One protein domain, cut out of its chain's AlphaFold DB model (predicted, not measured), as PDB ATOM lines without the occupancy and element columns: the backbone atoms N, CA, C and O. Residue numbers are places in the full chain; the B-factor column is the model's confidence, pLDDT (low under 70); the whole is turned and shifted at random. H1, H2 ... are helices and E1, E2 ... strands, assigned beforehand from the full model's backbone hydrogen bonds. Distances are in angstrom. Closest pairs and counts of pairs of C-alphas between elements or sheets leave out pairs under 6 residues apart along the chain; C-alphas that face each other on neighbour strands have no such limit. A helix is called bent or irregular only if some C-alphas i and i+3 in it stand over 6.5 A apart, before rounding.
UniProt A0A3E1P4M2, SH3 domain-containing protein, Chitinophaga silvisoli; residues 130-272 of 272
ATOM      1  N   ILE A 130     -25.963  40.959 212.696       96.50
ATOM      2  CA  ILE A 130     -25.171  39.789 212.279       96.50
ATOM      3  C   ILE A 130     -25.919  38.925 211.248       96.50
ATOM      4  O   ILE A 130     -25.271  38.363 210.372       96.50
ATOM      5  N   PHE A 131     -27.258  38.917 211.262       97.12
ATOM      6  CA  PHE A 131     -28.092  38.202 210.287       97.12
ATOM      7  C   PHE A 131     -28.072  38.859 208.898       97.12
ATOM      8  O   PHE A 131     -28.354  38.193 207.912       97.12
ATOM      9  N   ASN A 132     -27.660  40.128 208.785       94.88
ATOM     10  CA  ASN A 132     -27.427  40.790 207.492       94.88
ATOM     11  C   ASN A 132     -25.999  40.567 206.959       94.88
ATOM     12  O   ASN A 132     -25.641  41.091 205.911       94.88
ATOM     13  N   ASN A 133     -25.142  39.861 207.706       95.75
ATOM     14  CA  ASN A 133     -23.732  39.665 207.376       95.75
ATOM     15  C   ASN A 133     -23.412  38.169 207.285       95.75
ATOM     16  O   ASN A 133     -22.650  37.641 208.096       95.75
ATOM     17  N   ILE A 134     -23.993  37.495 206.287       96.50
ATOM     18  CA  ILE A 134     -23.979  36.029 206.127       96.50
ATOM     19  C   ILE A 134     -22.571  35.439 206.287       96.50
ATOM     20  O   ILE A 134     -22.358  34.559 207.116       96.50
ATOM     21  N   ASN A 135     -21.575  35.963 205.568       95.31
ATOM     22  CA  ASN A 135     -20.209  35.427 205.632       95.31
ATOM     23  C   ASN A 135     -19.551  35.620 207.006       95.31
ATOM     24  O   ASN A 135     -18.859  34.726 207.487       95.31
ATOM     25  N   VAL A 136     -19.798  36.753 207.670       96.81
ATOM     26  CA  VAL A 136     -19.279  36.998 209.025       96.81
ATOM     27  C   VAL A 136     -19.950  36.055 210.021       96.81
ATOM     28  O   VAL A 136     -19.276  35.481 210.873       96.81
ATOM     29  N   MET A 137     -21.266  35.867 209.909       98.12
ATOM     30  CA  MET A 137     -22.020  34.933 210.743       98.12
ATOM     31  C   MET A 137     -21.506  33.501 210.568       98.12
ATOM     32  O   MET A 137     -21.170  32.859 211.564       98.12
ATOM     33  N   ARG A 138     -21.346  33.040 209.318       98.56
ATOM     34  CA  ARG A 138     -20.776  31.726 208.983       98.56
ATOM     35  C   ARG A 138     -19.405  31.518 209.617       98.56
ATOM     36  O   ARG A 138     -19.190  30.517 210.298       98.56
ATOM     37  N   GLN A 139     -18.495  32.476 209.443       97.81
ATOM     38  CA  GLN A 139     -17.141  32.404 209.998       97.81
ATOM     39  C   GLN A 139     -17.149  32.329 211.529       97.81
ATOM     40  O   GLN A 139     -16.449  31.499 212.104       97.81
ATOM     41  N   LYS A 140     -17.962  33.155 212.199       98.31
ATOM     42  CA  LYS A 140     -18.042  33.157 213.666       98.31
ATOM     43  C   LYS A 140     -18.630  31.864 214.224       98.31
ATOM     44  O   LYS A 140     -18.089  31.323 215.182       98.31
ATOM     45  N   LEU A 141     -19.712  31.359 213.633       98.69
ATOM     46  CA  LEU A 141     -20.355  30.117 214.075       98.69
ATOM     47  C   LEU A 141     -19.489  28.882 213.807       98.69
ATOM     48  O   LEU A 141     -19.480  27.962 214.621       98.69
ATOM     49  N   SER A 142     -18.698  28.892 212.732       98.38
ATOM     50  CA  SER A 142     -17.724  27.827 212.439       98.38
ATOM     51  C   SER A 142     -16.644  27.694 213.527       98.38
ATOM     52  O   SER A 142     -16.055  26.632 213.705       98.38
ATOM     53  N   GLY A 143     -16.425  28.746 214.324       97.56
ATOM     54  CA  GLY A 143     -15.551  28.723 215.501       97.56
ATOM     55  C   GLY A 143     -16.134  28.021 216.736       97.56
ATOM     56  O   GLY A 143     -15.484  28.012 217.778       97.56
ATOM     57  N   ASN A 144     -17.340  27.442 216.663       98.25
ATOM     58  CA  ASN A 144     -18.007  26.821 217.816       98.25
ATOM     59  C   ASN A 144     -17.674  25.325 218.003       98.25
ATOM     60  O   ASN A 144     -18.328  24.655 218.799       98.25
ATOM     61  N   ASP A 145     -16.643  24.811 217.326       97.19
ATOM     62  CA  ASP A 145     -16.130  23.434 217.449       97.19
ATOM     63  C   ASP A 145     -17.114  22.325 217.023       97.19
ATOM     64  O   ASP A 145     -17.034  21.202 217.528       97.19
ATOM     65  N   ILE A 146     -18.036  22.627 216.099       97.88
ATOM     66  CA  ILE A 146     -18.944  21.638 215.485       97.88
ATOM     67  C   ILE A 146     -18.858  21.602 213.949       97.88
ATOM     68  O   ILE A 146     -19.786  21.169 213.278       97.88
ATOM     69  N   GLY A 147     -17.731  22.047 213.390       96.75
ATOM     70  CA  GLY A 147     -17.496  22.077 211.944       96.75
ATOM     71  C   GLY A 147     -17.716  23.453 211.315       96.75
ATOM     72  O   GLY A 147     -18.076  24.418 211.988       96.75
ATOM     73  N   ASN A 148     -17.453  23.535 210.010       98.31
ATOM     74  CA  ASN A 148     -17.554  24.770 209.238       98.31
ATOM     75  C   ASN A 148     -18.891  24.846 208.503       98.31
ATOM     76  O   ASN A 148     -19.350  23.849 207.951       98.31
ATOM     77  N   LEU A 149     -19.487  26.037 208.465       98.44
ATOM     78  CA  LEU A 149     -20.659  26.307 207.637       98.44
ATOM     79  C   LEU A 149     -20.254  26.379 206.159       98.44
ATOM     80  O   LEU A 149     -19.454  27.239 205.765       98.44
ATOM     81  N   HIS A 150     -20.853  25.510 205.343       97.50
ATOM     82  CA  HIS A 150     -20.691  25.473 203.886       97.50
ATOM     83  C   HIS A 150     -21.202  26.746 203.217       97.50
ATOM     84  O   HIS A 150     -21.740  27.634 203.881       97.50
ATOM     85  N   ASP A 151     -20.990  26.882 201.913       97.06
ATOM     86  CA  ASP A 151     -21.386  28.084 201.181       97.06
ATOM     87  C   ASP A 151     -22.883  28.385 201.260       97.06
ATOM     88  O   ASP A 151     -23.707  27.499 201.459       97.06
ATOM     89  N   TRP A 152     -23.205  29.678 201.169       96.69
ATOM     90  CA  TRP A 152     -24.579  30.163 201.108       96.69
ATOM     91  C   TRP A 152     -25.101  29.925 199.698       96.69
ATOM     92  O   TRP A 152     -24.707  30.630 198.766       96.69
ATOM     93  N   ILE A 153     -25.912  28.886 199.541       92.75
ATOM     94  CA  ILE A 153     -26.373  28.392 198.243       92.75
ATOM     95  C   ILE A 153     -27.889  28.473 198.155       92.75
ATOM     96  O   ILE A 153     -28.567  28.359 199.170       92.75
ATOM     97  N   ASN A 154     -28.403  28.658 196.940       89.75
ATOM     98  CA  ASN A 154     -29.821  28.491 196.652       89.75
ATOM     99  C   ASN A 154     -30.080  27.026 196.263       89.75
ATOM    100  O   ASN A 154     -29.398  26.523 195.368       89.75
ATOM    101  N   ASP A 155     -31.015  26.359 196.936       80.00
ATOM    102  CA  ASP A 155     -31.343  24.938 196.747       80.00
ATOM    103  C   ASP A 155     -32.700  24.696 196.056       80.00
ATOM    104  O   ASP A 155     -33.278  23.618 196.180       80.00
ATOM    105  N   ASP A 156     -33.198  25.689 195.314       77.12
ATOM    106  CA  ASP A 156     -34.534  25.753 194.699       77.12
ATOM    107  C   ASP A 156     -35.698  25.941 195.712       77.12
ATOM    108  O   ASP A 156     -36.802  26.294 195.293       77.12
ATOM    109  N   LEU A 157     -35.474  25.798 197.029       76.88
ATOM    110  CA  LEU A 157     -36.467  26.058 198.092       76.88
ATOM    111  C   LEU A 157     -36.165  27.321 198.907       76.88
ATOM    112  O   LEU A 157     -37.054  27.893 199.537       76.88
ATOM    113  N   GLY A 158     -34.921  27.777 198.873       85.88
ATOM    114  CA  GLY A 158     -34.474  29.002 199.504       85.88
ATOM    115  C   GLY A 158     -32.960  29.093 199.455       85.88
ATOM    116  O   GLY A 158     -32.289  28.370 198.726       85.88
ATOM    117  N   TYR A 159     -32.415  30.011 200.237       94.38
ATOM    118  CA  TYR A 159     -30.994  30.081 200.506       94.38
ATOM    119  C   TYR A 159     -30.677  29.388 201.822       94.38
ATOM    120  O   TYR A 159     -31.336  29.627 202.837       94.38
ATOM    121  N   MET A 160     -29.634  28.564 201.813       97.06
ATOM    122  CA  MET A 160     -29.202  27.845 202.998       97.06
ATOM    123  C   MET A 160     -27.682  27.714 203.118       97.06
ATOM    124  O   MET A 160     -26.927  27.839 202.154       97.06
ATOM    125  N   SER A 161     -27.228  27.450 204.342       98.38
ATOM    126  CA  SER A 161     -25.864  27.032 204.668       98.38
ATOM    127  C   SER A 161     -25.920  26.144 205.904       98.38
ATOM    128  O   SER A 161     -26.575  26.489 206.884       98.38
ATOM    129  N   ALA A 162     -25.238  25.003 205.872       98.31
ATOM    130  CA  ALA A 162     -25.215  24.060 206.983       98.31
ATOM    131  C   ALA A 162     -23.794  23.586 207.281       98.31
ATOM    132  O   ALA A 162     -22.900  23.699 206.439       98.31
ATOM    133  N   THR A 163     -23.577  23.091 208.497       98.56
ATOM    134  CA  THR A 163     -22.382  22.298 208.812       98.56
ATOM    135  C   THR A 163     -22.618  20.842 208.428       98.56
ATOM    136  O   THR A 163     -23.758  20.380 208.381       98.56
ATOM    137  N   ASP A 164     -21.541  20.081 208.252       97.75
ATOM    138  CA  ASP A 164     -21.642  18.625 208.364       97.75
ATOM    139  C   ASP A 164     -22.093  18.229 209.784       97.75
ATOM    140  O   ASP A 164     -21.933  18.994 210.742       97.75
ATOM    141  N   TYR A 165     -22.625  17.015 209.936       96.25
ATOM    142  CA  TYR A 165     -22.993  16.480 211.245       96.25
ATOM    143  C   TYR A 165     -21.752  16.238 212.108       96.25
ATOM    144  O   TYR A 165     -20.960  15.320 211.862       96.25
ATOM    145  N   TYR A 166     -21.605  17.033 213.165       97.38
ATOM    146  CA  TYR A 166     -20.586  16.827 214.182       97.38
ATOM    147  C   TYR A 166     -20.991  15.674 215.097       97.38
ATOM    148  O   TYR A 166     -21.849  15.826 215.964       97.38
ATOM    149  N   ARG A 167     -20.353  14.518 214.910       94.81
ATOM    150  CA  ARG A 167     -20.624  13.294 215.671       94.81
ATOM    151  C   ARG A 167     -19.855  13.266 216.987       94.81
ATOM    152  O   ARG A 167     -18.659  13.560 217.017       94.81
ATOM    153  N   PHE A 168     -20.518  12.855 218.061       93.69
ATOM    154  CA  PHE A 168     -19.919  12.724 219.386       93.69
ATOM    155  C   PHE A 168     -20.601  11.624 220.217       93.69
ATOM    156  O   PHE A 168     -21.653  11.101 219.850       93.69
ATOM    157  N   GLY A 169     -19.986  11.273 221.348       89.38
ATOM    158  CA  GLY A 169     -20.441  10.169 222.198       89.38
ATOM    159  C   GLY A 169     -19.839   8.821 221.801       89.38
ATOM    160  O   GLY A 169     -18.909   8.757 220.992       89.38
ATOM    161  N   ASN A 170     -20.337   7.743 222.398       82.44
ATOM    162  CA  ASN A 170     -19.855   6.385 222.165       82.44
ATOM    163  C   ASN A 170     -20.822   5.587 221.277       82.44
ATOM    164  O   ASN A 170     -21.996   5.430 221.607       82.44
ATOM    165  N   SER A 171     -20.311   5.012 220.184       68.69
ATOM    166  CA  SER A 171     -21.081   4.171 219.259       68.69
ATOM    167  C   SER A 171     -21.195   2.702 219.684       68.69
ATOM    168  O   SER A 171     -21.851   1.924 219.000       68.69
ATOM    169  N   ASN A 172     -20.544   2.271 220.770       63.41
ATOM    170  CA  ASN A 172     -20.447   0.853 221.151       63.41
ATOM    171  C   ASN A 172     -21.676   0.303 221.910       63.41
ATOM    172  O   ASN A 172     -21.554  -0.686 222.634       63.41
ATOM    173  N   ILE A 173     -22.858   0.910 221.764       56.50
ATOM    174  CA  ILE A 173     -24.103   0.473 222.420       56.50
ATOM    175  C   ILE A 173     -25.186   0.208 221.358       56.50
ATOM    176  O   ILE A 173     -25.125   0.730 220.245       56.50
ATOM    177  N   GLN A 174     -26.123  -0.689 221.692       46.88
ATOM    178  CA  GLN A 174     -27.195  -1.243 220.856       46.88
ATOM    179  C   GLN A 174     -27.773  -0.205 219.866       46.88
ATOM    180  O   GLN A 174     -28.415   0.750 220.285       46.88
ATOM    181  N   ASN A 175     -27.534  -0.435 218.563       54.78
ATOM    182  CA  ASN A 175     -27.878   0.374 217.370       54.78
ATOM    183  C   ASN A 175     -26.774   1.274 216.770       54.78
ATOM    184  O   ASN A 175     -26.948   1.742 215.649       54.78
ATOM    185  N   GLY A 176     -25.610   1.426 217.412       60.25
ATOM    186  CA  GLY A 176     -24.356   1.755 216.714       60.25
ATOM    187  C   GLY A 176     -24.178   3.178 216.158       60.25
ATOM    188  O   GLY A 176     -23.278   3.380 215.343       60.25
ATOM    189  N   MET A 177     -25.001   4.157 216.548       77.31
ATOM    190  CA  MET A 177     -24.955   5.521 215.994       77.31
ATOM    191  C   MET A 177     -24.531   6.563 217.035       77.31
ATOM    192  O   MET A 177     -24.937   6.508 218.192       77.31
ATOM    193  N   TYR A 178     -23.689   7.505 216.606       88.75
ATOM    194  CA  TYR A 178     -23.255   8.650 217.409       88.75
ATOM    195  C   TYR A 178     -24.384   9.671 217.545       88.75
ATOM    196  O   TYR A 178     -25.156   9.839 216.606       88.75
ATOM    197  N   ASN A 179     -24.413  10.407 218.657       93.31
ATOM    198  CA  ASN A 179     -25.176  11.652 218.718       93.31
ATOM    199  C   ASN A 179     -24.544  12.669 217.765       93.31
ATOM    200  O   ASN A 179     -23.328  12.628 217.541       93.31
ATOM    201  N   ASP A 180     -25.335  13.593 217.228       95.69
ATOM    202  CA  ASP A 180     -24.788  14.634 216.366       95.69
ATOM    203  C   ASP A 180     -25.388  16.019 216.577       95.69
ATOM    204  O   ASP A 180     -26.462  16.188 217.155       95.69
ATOM    205  N   LEU A 181     -24.605  17.015 216.166       98.38
ATOM    206  CA  LEU A 181     -24.960  18.424 216.162       98.38
ATOM    207  C   LEU A 181     -24.726  19.015 214.775       98.38
ATOM    208  O   LEU A 181     -23.731  18.685 214.126       98.38
ATOM    209  N   ALA A 182     -25.582  19.946 214.366       98.75
ATOM    210  CA  ALA A 182     -25.361  20.750 213.169       98.75
ATOM    211  C   ALA A 182     -25.965  22.155 213.299       98.75
ATOM    212  O   ALA A 182     -26.947  22.358 214.021       98.75
ATOM    213  N   TYR A 183     -25.374  23.117 212.587       98.88
ATOM    214  CA  TYR A 183     -26.019  24.399 212.312       98.88
ATOM    215  C   TYR A 183     -26.733  24.372 210.968       98.88
ATOM    216  O   TYR A 183     -26.215  23.804 210.009       98.88
ATOM    217  N   TYR A 184     -27.839  25.107 210.904       98.50
ATOM    218  CA  TYR A 184     -28.540  25.463 209.677       98.50
ATOM    219  C   TYR A 184     -28.800  26.967 209.685       98.50
ATOM    220  O   TYR A 184     -29.292  27.520 210.669       98.50
ATOM    221  N   LEU A 185     -28.421  27.632 208.603       98.56
ATOM    222  CA  LEU A 185     -28.818  28.989 208.264       98.56
ATOM    223  C   LEU A 185     -29.795  28.886 207.104       98.56
ATOM    224  O   LEU A 185     -29.489  28.188 206.140       98.56
ATOM    225  N   GLU A 186     -30.916  29.591 207.180       97.12
ATOM    226  CA  GLU A 186     -31.980  29.516 206.177       97.12
ATOM    227  C   GLU A 186     -32.597  30.897 205.933       97.12
ATOM    228  O   GLU A 186     -32.724  31.718 206.857       97.12
ATOM    229  N   SER A 187     -32.964  31.166 204.681       94.62
ATOM    230  CA  SER A 187     -33.805  32.296 204.299       94.62
ATOM    231  C   SER A 187     -34.416  32.114 202.915       94.62
ATOM    232  O   SER A 187     -33.797  31.536 202.035       94.62
ATOM    233  N   GLU A 188     -35.569  32.722 202.659       89.94
ATOM    234  CA  GLU A 188     -36.064  32.910 201.286       89.94
ATOM    235  C   GLU A 188     -35.311  34.030 200.528       89.94
ATOM    236  O   GLU A 188     -35.515  34.231 199.331       89.94
ATOM    237  N   ASN A 189     -34.439  34.792 201.204       88.81
ATOM    238  CA  ASN A 189     -33.719  35.934 200.640       88.81
ATOM    239  C   ASN A 189     -32.202  35.707 200.598       88.81
ATOM    240  O   ASN A 189     -31.586  35.270 201.564       88.81
ATOM    241  N   GLU A 190     -31.572  36.121 199.501       91.00
ATOM    242  CA  GLU A 190     -30.127  35.966 199.299       91.00
ATOM    243  C   GLU A 190     -29.269  36.847 200.222       91.00
ATOM    244  O   GLU A 190     -28.101  36.542 200.452       91.00
ATOM    245  N   ASN A 191     -29.832  37.942 200.744       91.56
ATOM    246  CA  ASN A 191     -29.067  39.025 201.371       91.56
ATOM    247  C   ASN A 191     -28.997  38.956 202.901       91.56
ATOM    248  O   ASN A 191     -28.224  39.696 203.513       91.56
ATOM    249  N   TYR A 192     -29.806  38.115 203.538       94.81
ATOM    250  CA  TYR A 192     -29.803  37.955 204.987       94.81
ATOM    251  C   TYR A 192     -30.170  36.525 205.373       94.81
ATOM    252  O   TYR A 192     -30.785  35.795 204.609       94.81
ATOM    253  N   VAL A 193     -29.830  36.153 206.600       96.62
ATOM    254  CA  VAL A 193     -30.371  34.966 207.262       96.62
ATOM    255  C   VAL A 193     -31.704  35.351 207.908       96.62
ATOM    256  O   VAL A 193     -31.814  36.420 208.513       96.62
ATOM    257  N   GLU A 194     -32.720  34.502 207.807       95.62
ATOM    258  CA  GLU A 194     -33.958  34.633 208.590       95.62
ATOM    259  C   GLU A 194     -33.865  33.822 209.867       95.62
ATOM    260  O   GLU A 194     -34.159  34.325 210.959       95.62
ATOM    261  N   THR A 195     -33.379  32.594 209.717       97.94
ATOM    262  CA  THR A 195     -33.368  31.596 210.770       97.94
ATOM    263  C   THR A 195     -31.985  30.983 210.904       97.94
ATOM    264  O   THR A 195     -31.359  30.583 209.927       97.94
ATOM    265  N   LEU A 196     -31.513  30.916 212.146       98.75
ATOM    266  CA  LEU A 196     -30.408  30.063 212.556       98.75
ATOM    267  C   LEU A 196     -30.967  28.966 213.459       98.75
ATOM    268  O   LEU A 196     -31.538  29.285 214.502       98.75
ATOM    269  N   SER A 197     -30.712  27.711 213.115       98.81
ATOM    270  CA  SER A 197     -31.010  26.554 213.956       98.81
ATOM    271  C   SER A 197     -29.727  25.844 214.385       98.81
ATOM    272  O   SER A 197     -28.821  25.628 213.583       98.81
ATOM    273  N   LEU A 198     -29.651  25.476 215.665       98.88
ATOM    274  CA  LEU A 198     -28.723  24.478 216.195       98.88
ATOM    275  C   LEU A 198     -29.538  23.226 216.511       98.88
ATOM    276  O   LEU A 198     -30.438  23.272 217.354       98.88
ATOM    277  N   VAL A 199     -29.216  22.123 215.849       98.75
ATOM    278  CA  VAL A 199     -29.967  20.867 215.941       98.75
ATOM    279  C   VAL A 199     -29.111  19.819 216.630       98.75
ATOM    280  O   VAL A 199     -27.960  19.637 216.245       98.75
ATOM    281  N   LEU A 200     -29.673  19.145 217.632       98.50
ATOM    282  CA  LEU A 200     -29.121  17.972 218.304       98.50
ATOM    283  C   LEU A 200     -29.983  16.756 217.979       98.50
ATOM    284  O   LEU A 200     -31.170  16.756 218.299       98.50
ATOM    285  N   ASN A 201     -29.366  15.697 217.468       96.38
ATOM    286  CA  ASN A 201     -29.990  14.382 217.360       96.38
ATOM    287  C   ASN A 201     -29.422  13.439 218.425       96.38
ATOM    288  O   ASN A 201     -28.203  13.247 218.514       96.38
ATOM    289  N   ILE A 202     -30.307  12.844 219.227       93.31
ATOM    290  CA  ILE A 202     -29.942  11.878 220.267       93.31
ATOM    291  C   ILE A 202     -30.262  10.475 219.757       93.31
ATOM    292  O   ILE A 202     -31.410  10.042 219.756       93.31
ATOM    293  N   PHE A 203     -29.232   9.771 219.295       89.25
ATOM    294  CA  PHE A 203     -29.336   8.378 218.852       89.25
ATOM    295  C   PHE A 203     -29.052   7.388 219.982       89.25
ATOM    296  O   PHE A 203     -29.479   6.236 219.918       89.25
ATOM    297  N   ASN A 204     -28.301   7.826 220.996       84.56
ATOM    298  CA  ASN A 204     -27.936   7.024 222.151       84.56
ATOM    299  C   ASN A 204     -28.541   7.620 223.427       84.56
ATOM    300  O   ASN A 204     -27.933   8.473 224.080       84.56
ATOM    301  N   ASP A 205     -29.716   7.120 223.809       83.25
ATOM    302  CA  ASP A 205     -30.455   7.571 224.997       83.25
ATOM    303  C   ASP A 205     -29.671   7.375 226.303       83.25
ATOM    304  O   ASP A 205     -29.857   8.121 227.265       83.25
ATOM    305  N   ALA A 206     -28.738   6.414 226.353       87.50
ATOM    306  CA  ALA A 206     -27.876   6.230 227.523       87.50
ATOM    307  C   ALA A 206     -26.927   7.424 227.744       87.50
ATOM    308  O   ALA A 206     -26.464   7.652 228.863       87.50
ATOM    309  N   GLU A 207     -26.658   8.204 226.694       90.19
ATOM    310  CA  GLU A 207     -25.825   9.407 226.720       90.19
ATOM    311  C   GLU A 207     -26.645  10.702 226.639       90.19
ATOM    312  O   GLU A 207     -26.075  11.777 226.467       90.19
ATOM    313  N   GLU A 208     -27.968  10.647 226.817       91.62
ATOM    314  CA  GLU A 208     -28.857  11.812 226.699       91.62
ATOM    315  C   GLU A 208     -28.388  12.994 227.568       91.62
ATOM    316  O   GLU A 208     -28.331  14.135 227.110       91.62
ATOM    317  N   LYS A 209     -27.962  12.736 228.811       94.94
ATOM    318  CA  LYS A 209     -27.432  13.787 229.695       94.94
ATOM    319  C   LYS A 209     -26.184  14.460 229.108       94.94
ATOM    320  O   LYS A 209     -26.100  15.686 229.107       94.94
ATOM    321  N   LEU A 210     -25.241  13.667 228.596       94.69
ATOM    322  CA  LEU A 210     -24.024  14.165 227.949       94.69
ATOM    323  C   LEU A 210     -24.372  14.978 226.692       94.69
ATOM    324  O   LEU A 210     -23.789  16.037 226.457       94.69
ATOM    325  N   ALA A 211     -25.348  14.509 225.912       96.19
ATOM    326  CA  ALA A 211     -25.842  15.190 224.722       96.19
ATOM    327  C   ALA A 211     -26.440  16.563 225.048       96.19
ATOM    328  O   ALA A 211     -26.054  17.558 224.433       96.19
ATOM    329  N   MET A 212     -27.293  16.650 226.072       98.19
ATOM    330  CA  MET A 212     -27.890  17.919 226.500       98.19
ATOM    331  C   MET A 212     -26.861  18.890 227.095       98.19
ATOM    332  O   MET A 212     -26.951  20.097 226.865       98.19
ATOM    333  N   GLU A 213     -25.853  18.396 227.821       98.38
ATOM    334  CA  GLU A 213     -24.745  19.223 228.322       98.38
ATOM    335  C   GLU A 213     -23.911  19.804 227.171       98.38
ATOM    336  O   GLU A 213     -23.622  21.006 227.157       98.38
ATOM    337  N   LYS A 214     -23.577  18.979 226.169       98.44
ATOM    338  CA  LYS A 214     -22.861  19.418 224.965       98.44
ATOM    339  C   LYS A 214     -23.688  20.420 224.160       98.44
ATOM    340  O   LYS A 214     -23.165  21.459 223.766       98.44
ATOM    341  N   PHE A 215     -24.975  20.160 223.964       98.69
ATOM    342  CA  PHE A 215     -25.878  21.071 223.265       98.69
ATOM    343  C   PHE A 215     -26.027  22.413 223.990       98.69
ATOM    344  O   PHE A 215     -25.933  23.452 223.342       98.69
ATOM    345  N   ASN A 216     -26.124  22.429 225.326       98.75
ATOM    346  CA  ASN A 216     -26.086  23.677 226.097       98.75
ATOM    347  C   ASN A 216     -24.763  24.435 225.902       98.75
ATOM    348  O   ASN A 216     -24.774  25.647 225.700       98.75
ATOM    349  N   GLN A 217     -23.625  23.733 225.952       98.69
ATOM    350  CA  GLN A 217     -22.311  24.342 225.728       98.69
ATOM    351  C   GLN A 217     -22.239  25.016 224.351       98.69
ATOM    352  O   GLN A 217     -21.753  26.143 224.234       98.69
ATOM    353  N   ILE A 218     -22.708  24.332 223.304       98.81
ATOM    354  CA  ILE A 218     -22.697  24.884 221.950       98.81
ATOM    355  C   ILE A 218     -23.701  26.029 221.825       98.81
ATOM    356  O   ILE A 218     -23.333  27.064 221.286       98.81
ATOM    357  N   ALA A 219     -24.899  25.923 222.407       98.81
ATOM    358  CA  ALA A 219     -25.870  27.014 222.439       98.81
ATOM    359  C   ALA A 219     -25.294  28.289 223.082       98.81
ATOM    360  O   ALA A 219     -25.430  29.377 222.523       98.81
ATOM    361  N   GLU A 220     -24.595  28.179 224.215       98.69
ATOM    362  CA  GLU A 220     -23.924  29.319 224.855       98.69
ATOM    363  C   GLU A 220     -22.877  29.959 223.928       98.69
ATOM    364  O   GLU A 220     -22.857  31.186 223.774       98.69
ATOM    365  N   LYS A 221     -22.061  29.141 223.246       98.75
ATOM    366  CA  LYS A 221     -21.120  29.620 222.222       98.75
ATOM    367  C   LYS A 221     -21.837  30.276 221.043       98.75
ATOM    368  O   LYS A 221     -21.359  31.288 220.545       98.75
ATOM    369  N   THR A 222     -22.991  29.763 220.616       98.81
ATOM    370  CA  THR A 222     -23.813  30.356 219.549       98.81
ATOM    371  C   THR A 222     -24.186  31.788 219.890       98.81
ATOM    372  O   THR A 222     -23.834  32.701 219.146       98.81
ATOM    373  N   PHE A 223     -24.829  32.020 221.039       98.62
ATOM    374  CA  PHE A 223     -25.212  33.374 221.452       98.62
ATOM    375  C   PHE A 223     -23.995  34.300 221.575       98.62
ATOM    376  O   PHE A 223     -24.030  35.431 221.082       98.62
ATOM    377  N   PHE A 224     -22.896  33.801 222.149       98.31
ATOM    378  CA  PHE A 224     -21.644  34.550 222.248       98.31
ATOM    379  C   PHE A 224     -21.089  34.956 220.872       98.31
ATOM    380  O   PHE A 224     -20.804  36.134 220.650       98.31
ATOM    381  N   SER A 225     -21.004  34.021 219.923       98.38
ATOM    382  CA  SER A 225     -20.519  34.260 218.555       98.38
ATOM    383  C   SER A 225     -21.410  35.233 217.777       98.38
ATOM    384  O   SER A 225     -20.919  36.039 216.983       98.38
ATOM    385  N   LEU A 226     -22.714  35.247 218.057       97.75
ATOM    386  CA  LEU A 226     -23.649  36.231 217.505       97.75
ATOM    387  C   LEU A 226     -23.554  37.612 218.178       97.75
ATOM    388  O   LEU A 226     -24.154  38.570 217.689       97.75
ATOM    389  N   GLY A 227     -22.801  37.743 219.274       96.94
ATOM    390  CA  GLY A 227     -22.674  38.988 220.030       96.94
ATOM    391  C   GLY A 227     -23.942  39.365 220.801       96.94
ATOM    392  O   GLY A 227     -24.179  40.546 221.052       96.94
ATOM    393  N   ILE A 228     -24.768  38.381 221.165       96.38
ATOM    394  CA  ILE A 228     -26.021  38.574 221.903       96.38
ATOM    395  C   ILE A 228     -26.034  37.759 223.195       96.38
ATOM    396  O   ILE A 228     -25.301  36.789 223.364       96.38
ATOM    397  N   LYS A 229     -26.882  38.162 224.142       96.69
ATOM    398  CA  LYS A 229     -27.098  37.394 225.372       96.69
ATOM    399  C   LYS A 229     -28.149  36.318 225.125       96.69
ATOM    400  O   LYS A 229     -29.197  36.613 224.550       96.69
ATOM    401  N   ALA A 230     -27.892  35.108 225.617       97.12
ATOM    402  CA  ALA A 230     -28.907  34.065 225.675       97.12
ATOM    403  C   ALA A 230     -30.107  34.538 226.525       97.12
ATOM    404  O   ALA A 230     -29.894  35.143 227.585       97.12
ATOM    405  N   PRO A 231     -31.356  34.277 226.097       97.50
ATOM    406  CA  PRO A 231     -32.535  34.595 226.888       97.50
ATOM    407  C   PRO A 231     -32.488  33.962 228.290       97.50
ATOM    408  O   PRO A 231     -32.085  32.800 228.430       97.50
ATOM    409  N   PRO A 232     -32.925  34.680 229.344       97.31
ATOM    410  CA  PRO A 232     -33.014  34.116 230.686       97.31
ATOM    411  C   PRO A 232     -33.850  32.833 230.702       97.31
ATOM    412  O   PRO A 232     -34.926  32.774 230.111       97.31
ATOM    413  N   GLY A 233     -33.358  31.807 231.394       97.94
ATOM    414  CA  GLY A 233     -34.037  30.514 231.515       97.94
ATOM    415  C   GLY A 233     -33.698  29.495 230.425       97.94
ATOM    416  O   GLY A 233     -33.873  28.308 230.685       97.94
ATOM    417  N   LEU A 234     -33.126  29.900 229.281       98.62
ATOM    418  CA  LEU A 234     -32.812  28.976 228.182       98.62
ATOM    419  C   LEU A 234     -31.885  27.833 228.621       98.62
ATOM    420  O   LEU A 234     -32.198  26.669 228.397       98.62
ATOM    421  N   ARG A 235     -30.790  28.146 229.323       98.38
ATOM    422  CA  ARG A 235     -29.861  27.136 229.864       98.38
ATOM    423  C   ARG A 235     -30.579  26.080 230.705       98.38
ATOM    424  O   ARG A 235     -30.349  24.885 230.560       98.38
ATOM    425  N   MET A 236     -31.470  26.523 231.592       98.44
ATOM    426  CA  MET A 236     -32.234  25.609 232.442       98.44
ATOM    427  C   MET A 236     -33.277  24.828 231.647       98.44
ATOM    428  O   MET A 236     -33.574  23.699 232.018       98.44
ATOM    429  N   ALA A 237     -33.837  25.404 230.582       98.62
ATOM    430  CA  ALA A 237     -34.751  24.701 229.691       98.62
ATOM    431  C   ALA A 237     -34.032  23.568 228.944       98.62
ATOM    432  O   ALA A 237     -34.495  22.433 229.004       98.62
ATOM    433  N   ILE A 238     -32.849  23.843 228.377       98.62
ATOM    434  CA  ILE A 238     -31.999  22.840 227.722       98.62
ATOM    435  C   ILE A 238     -31.656  21.710 228.701       98.62
ATOM    436  O   ILE A 238     -32.001  20.557 228.465       98.62
ATOM    437  N   LEU A 239     -31.037  22.025 229.842       97.94
ATOM    438  CA  LEU A 239     -30.564  20.998 230.780       97.94
ATOM    439  C   LEU A 239     -31.698  20.175 231.413       97.94
ATOM    440  O   LEU A 239     -31.484  19.024 231.784       97.94
ATOM    441  N   ASN A 240     -32.902  20.745 231.525       97.75
ATOM    442  CA  ASN A 240     -34.079  20.034 232.027       97.75
ATOM    443  C   ASN A 240     -34.953  19.438 230.920       97.75
ATOM    444  O   ASN A 240     -36.033  18.936 231.241       97.75
ATOM    445  N   LYS A 241     -34.522  19.500 229.651       97.25
ATOM    446  CA  LYS A 241     -35.258  18.950 228.504       97.25
ATOM    447  C   LYS A 241     -36.690  19.484 228.436       97.25
ATOM    448  O   LYS A 241     -37.658  18.730 228.330       97.25
ATOM    449  N   LYS A 242     -36.828  20.802 228.569       98.06
ATOM    450  CA  LYS A 242     -38.103  21.513 228.465       98.06
ATOM    451  C   LYS A 242     -38.069  22.428 227.262       98.06
ATOM    452  O   LYS A 242     -37.100  23.157 227.073       98.06
ATOM    453  N   GLU A 243     -39.155  22.422 226.504       98.31
ATOM    454  CA  GLU A 243     -39.357  23.401 225.447       98.31
ATOM    455  C   GLU A 243     -39.354  24.823 226.016       98.31
ATOM    456  O   GLU A 243     -39.693  25.065 227.182       98.31
ATOM    457  N   PHE A 244     -38.934  25.770 225.188       98.62
ATOM    458  CA  PHE A 244     -38.768  27.162 225.574       98.62
ATOM    459  C   PHE A 244     -39.127  28.069 224.405       98.62
ATOM    460  O   PHE A 244     -38.802  27.773 223.264       98.62
ATOM    461  N   SER A 245     -39.756  29.206 224.692       98.19
ATOM    462  CA  SER A 245     -39.989  30.257 223.703       98.19
ATOM    463  C   SER A 245     -39.763  31.618 224.350       98.19
ATOM    464  O   SER A 245     -40.208  31.887 225.469       98.19
ATOM    465  N   ASN A 246     -39.055  32.489 223.643       97.81
ATOM    466  CA  ASN A 246     -38.840  33.872 224.022       97.81
ATOM    467  C   ASN A 246     -39.025  34.772 222.803       97.81
ATOM    468  O   ASN A 246     -38.312  34.653 221.808       97.81
ATOM    469  N   LYS A 247     -39.973  35.708 222.894       96.69
ATOM    470  CA  LYS A 247     -40.227  36.698 221.846       96.69
ATOM    471  C   LYS A 247     -39.567  38.018 222.222       96.69
ATOM    472  O   LYS A 247     -40.066  38.735 223.086       96.69
ATOM    473  N   GLY A 248     -38.453  38.342 221.572       93.19
ATOM    474  CA  GLY A 248     -37.720  39.591 221.774       93.19
ATOM    475  C   GLY A 248     -38.029  40.644 220.708       93.19
ATOM    476  O   GLY A 248     -38.713  40.385 219.722       93.19
ATOM    477  N   ASN A 249     -37.510  41.862 220.874       92.19
ATOM    478  CA  ASN A 249     -37.712  42.941 219.892       92.19
ATOM    479  C   ASN A 249     -36.826  42.808 218.644       92.19
ATOM    480  O   ASN A 249     -37.224  43.269 217.573       92.19
ATOM    481  N   MET A 250     -35.640  42.203 218.790       93.75
ATOM    482  CA  MET A 250     -34.656  42.024 217.710       93.75
ATOM    483  C   MET A 250     -34.701  40.622 217.097       93.75
ATOM    484  O   MET A 250     -34.497  40.469 215.899       93.75
ATOM    485  N   PHE A 251     -34.964  39.610 217.919       96.62
ATOM    486  CA  PHE A 251     -35.037  38.213 217.517       96.62
ATOM    487  C   PHE A 251     -36.010  37.460 218.428       96.62
ATOM    488  O   PHE A 251     -36.322  37.919 219.531       96.62
ATOM    489  N   ASN A 252     -36.480  36.312 217.961       98.00
ATOM    490  CA  ASN A 252     -37.140  35.307 218.782       98.00
ATOM    491  C   ASN A 252     -36.175  34.140 219.020       98.00
ATOM    492  O   ASN A 252     -35.266  33.913 218.222       98.00
ATOM    493  N   THR A 253     -36.388  33.402 220.102       98.44
ATOM    494  CA  THR A 253     -35.682  32.152 220.382       98.44
ATOM    495  C   THR A 253     -36.689  31.081 220.741       98.44
ATOM    496  O   THR A 253     -37.517  31.311 221.621       98.44
ATOM    497  N   GLU A 254     -36.585  29.919 220.113       98.69
ATOM    498  CA  GLU A 254     -37.396  28.747 220.432       98.69
ATOM    499  C   GLU A 254     -36.516  27.518 220.615       98.69
ATOM    500  O   GLU A 254     -35.505  27.366 219.945       98.69
ATOM    501  N   LEU A 255     -36.887  26.671 221.565       98.81
ATOM    502  CA  LEU A 255     -36.314  25.354 221.786       98.81
ATOM    503  C   LEU A 255     -37.467  24.361 221.748       98.81
ATOM    504  O   LEU A 255     -38.354  24.438 222.603       98.81
ATOM    505  N   ILE A 256     -37.435  23.443 220.793       98.50
ATOM    506  CA  ILE A 256     -38.500  22.462 220.576       98.50
ATOM    507  C   ILE A 256     -37.939  21.043 220.580       98.50
ATOM    508  O   ILE A 256     -36.793  20.820 220.179       98.50
ATOM    509  N   LEU A 257     -38.758  20.087 221.019       97.56
ATOM    510  CA  LEU A 257     -38.458  18.663 220.906       97.56
ATOM    511  C   LEU A 257     -39.306  18.057 219.790       97.56
ATOM    512  O   LEU A 257     -40.522  17.906 219.917       97.56
ATOM    513  N   LYS A 258     -38.657  17.629 218.710       95.19
ATOM    514  CA  LYS A 258     -39.302  16.857 217.647       95.19
ATOM    515  C   LYS A 258     -39.177  15.372 217.975       95.19
ATOM    516  O   LYS A 258     -38.130  14.765 217.763       95.19
ATOM    517  N   LYS A 259     -40.255  14.785 218.500       87.81
ATOM    518  CA  LYS A 259     -40.319  13.340 218.765       87.81
ATOM    519  C   LYS A 259     -40.584  12.572 217.478       87.81
ATOM    520  O   LYS A 259     -41.611  12.775 216.832       87.81
ATOM    521  N   SER A 260     -39.675  11.671 217.128       83.56
ATOM    522  CA  SER A 260     -39.816  10.783 215.973       83.56
ATOM    523  C   SER A 260     -39.245   9.394 216.295       83.56
ATOM    524  O   SER A 260     -39.453   8.883 217.392       83.56
ATOM    525  N   LYS A 261     -38.529   8.763 215.354       84.62
ATOM    526  CA  LYS A 261     -37.670   7.605 215.652       84.62
ATOM    527  C   LYS A 261     -36.410   8.000 216.429       84.62
ATOM    528  O   LYS A 261     -35.802   7.138 217.050       84.62
ATOM    529  N   ILE A 262     -36.018   9.266 216.328       87.25
ATOM    530  CA  ILE A 262     -34.873   9.882 216.995       87.25
ATOM    531  C   ILE A 262     -35.409  11.123 217.703       87.25
ATOM    532  O   ILE A 262     -36.199  11.871 217.112       87.25
ATOM    533  N   ASP A 263     -35.010  11.316 218.957       92.12
ATOM    534  CA  ASP A 263     -35.322  12.536 219.688       92.12
ATOM    535  C   ASP A 263     -34.401  13.654 219.189       92.12
ATOM    536  O   ASP A 263     -33.175  13.602 219.341       92.12
ATOM    537  N   THR A 264     -35.011  14.667 218.573       97.12
ATOM    538  CA  THR A 264     -34.303  15.810 217.995       97.12
ATOM    539  C   THR A 264     -34.664  17.082 218.747       97.12
ATOM    540  O   THR A 264     -35.823  17.506 218.756       97.12
ATOM    541  N   TRP A 265     -33.664  17.716 219.354       98.50
ATOM    542  CA  TRP A 265     -33.793  19.041 219.950       98.50
ATOM    543  C   TRP A 265     -33.334  20.096 218.960       98.50
ATOM    544  O   TRP A 265     -32.222  20.029 218.444       98.50
ATOM    545  N   GLU A 266     -34.168  21.100 218.729       98.75
ATOM    546  CA  GLU A 266     -33.834  22.214 217.851       98.75
ATOM    547  C   GLU A 266     -33.943  23.525 218.617       98.75
ATOM    548  O   GLU A 266     -34.996  23.850 219.165       98.75
ATOM    549  N   LEU A 267     -32.833  24.262 218.657       98.88
ATOM    550  CA  LEU A 267     -32.769  25.630 219.147       98.88
ATOM    551  C   LEU A 267     -32.728  26.578 217.952       98.88
ATOM    552  O   LEU A 267     -31.725  26.641 217.243       98.88
ATOM    553  N   THR A 268     -33.780  27.365 217.792       98.81
ATOM    554  CA  THR A 268     -33.960  28.304 216.692       98.81
ATOM    555  C   THR A 268     -33.817  29.744 217.176       98.81
ATOM    556  O   THR A 268     -34.355  30.124 218.217       98.81
ATOM    557  N   ILE A 269     -33.109  30.570 216.406       98.69
ATOM    558  CA  ILE A 269     -33.026  32.023 216.562       98.69
ATOM    559  C   ILE A 269     -33.505  32.659 215.258       98.69
ATOM    560  O   ILE A 269     -32.827  32.558 214.235       98.69
ATOM    561  N   SER A 270     -34.644  33.350 215.304       97.25
ATOM    562  CA  SER A 270     -35.226  34.020 214.133       97.25
ATOM    563  C   SER A 270     -35.126  35.532 214.282       97.25
ATOM    564  O   SER A 270     -35.646  36.098 215.251       97.25
ATOM    565  N   ALA A 271     -34.465  36.201 213.339       91.31
ATOM    566  CA  ALA A 271     -34.315  37.652 213.374       91.31
ATOM    567  C   ALA A 271     -35.566  38.364 212.833       91.31
ATOM    568  O   ALA A 271     -36.207  37.897 211.894       91.31
ATOM    569  N   LYS A 272     -35.920  39.501 213.442       88.19
ATOM    570  CA  LYS A 272     -37.072  40.322 213.032       88.19
ATOM    571  C   LYS A 272     -36.687  41.347 211.983       88.19
ATOM    572  O   LYS A 272     -35.648  42.015 212.182       88.19
TER     573      LYS A 272
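This is residues 130 to 272 of the 272 residues of the protein "SH3 domain-containing protein" of Chitinophaga silvisoli (UniProt A0A3E1P4M2). One twisted antiparallel sheet of seven strands forms a wall, with the three helices over one face and no named helix on the other. The long helix H2 runs along the strands over E3 and E4, with H1 over E3 near one end of H2 and the short H3 beside H2 over E6. The 143 printed residues hold, in order, H1 E1 E2 E3 E4 H2 H3 E5 E6 E7, a mixed class of helices and strands. The whole is compact, with a radius of gyration of the C-alphas of 14.9 A and spans of 45 by 32 by 26 A.

The sheet is branched at E3, residues 179 to 187. E1, residues 159 to 162, and E2, residues 166 to 168, lie on one side of it, and E4, residues 195 to 202, on the other side. N 161 and O 185 are 3.0 A apart, N 166 and O 181 2.9 A, and N 184 and O 197 2.9 A, within hydrogen-bond range. E7, residues 263 to 271, is the next neighbour of E4, with N 198 and O 267 at 2.9 A. E6, residues 251 to 259, pairs with E7, N 254 and O 268 at 2.9 A, and with the edge strand E5, residues 244 to 247, N 246 and O 253 at 2.8 A. E2 E3 E4 and E5 E6 E7 are meanders, each strand the antiparallel neighbour of the one before. H2, residues 205 to 225, is on the sheet at a height of 8.5 A, 16 degrees from E4 on the local plane; its closest C-alphas to E4 are those of Glu 208 and Ile 202, 6.5 A. H3, residues 234 to 239, forms a helical hairpin with H2, a shallow tilt of 21 degrees, opposite ways; the closest C-alphas, of Met 212 and Leu 239, are 5.9 A apart. H1, residues 134 to 142, touches H2 at Lys 140 and Ser 225, their closest C-alphas, 5.6 A, and is apart from H3. In H1 and H3 every O i to N i+4 pair is within hydrogen-bond range, in H2 15 of 17.

H1 begins at C-alpha 134 (-23.979, 36.029, 206.127). From first to last C-alpha, E3 is 26.6 A long, E4 22.2 A, E6 25.5 A and E7 25.9 A. H2, 29.2 A, is irregular, C-alphas 206 and 209 being 7.9 A apart, with a kink of 30 degrees near residue 212. E7 ends at C-alpha 271 (-34.315, 37.652, 213.374).

The C-alphas farthest apart, of Asn 172 and Asn 249, are 45.5 A apart. The printed part has no cut. The link from H1 to E1, residues 143 to 158, is long. Mean pLDDT of the printed part is 93.8; residues 171 to 176 are under 70.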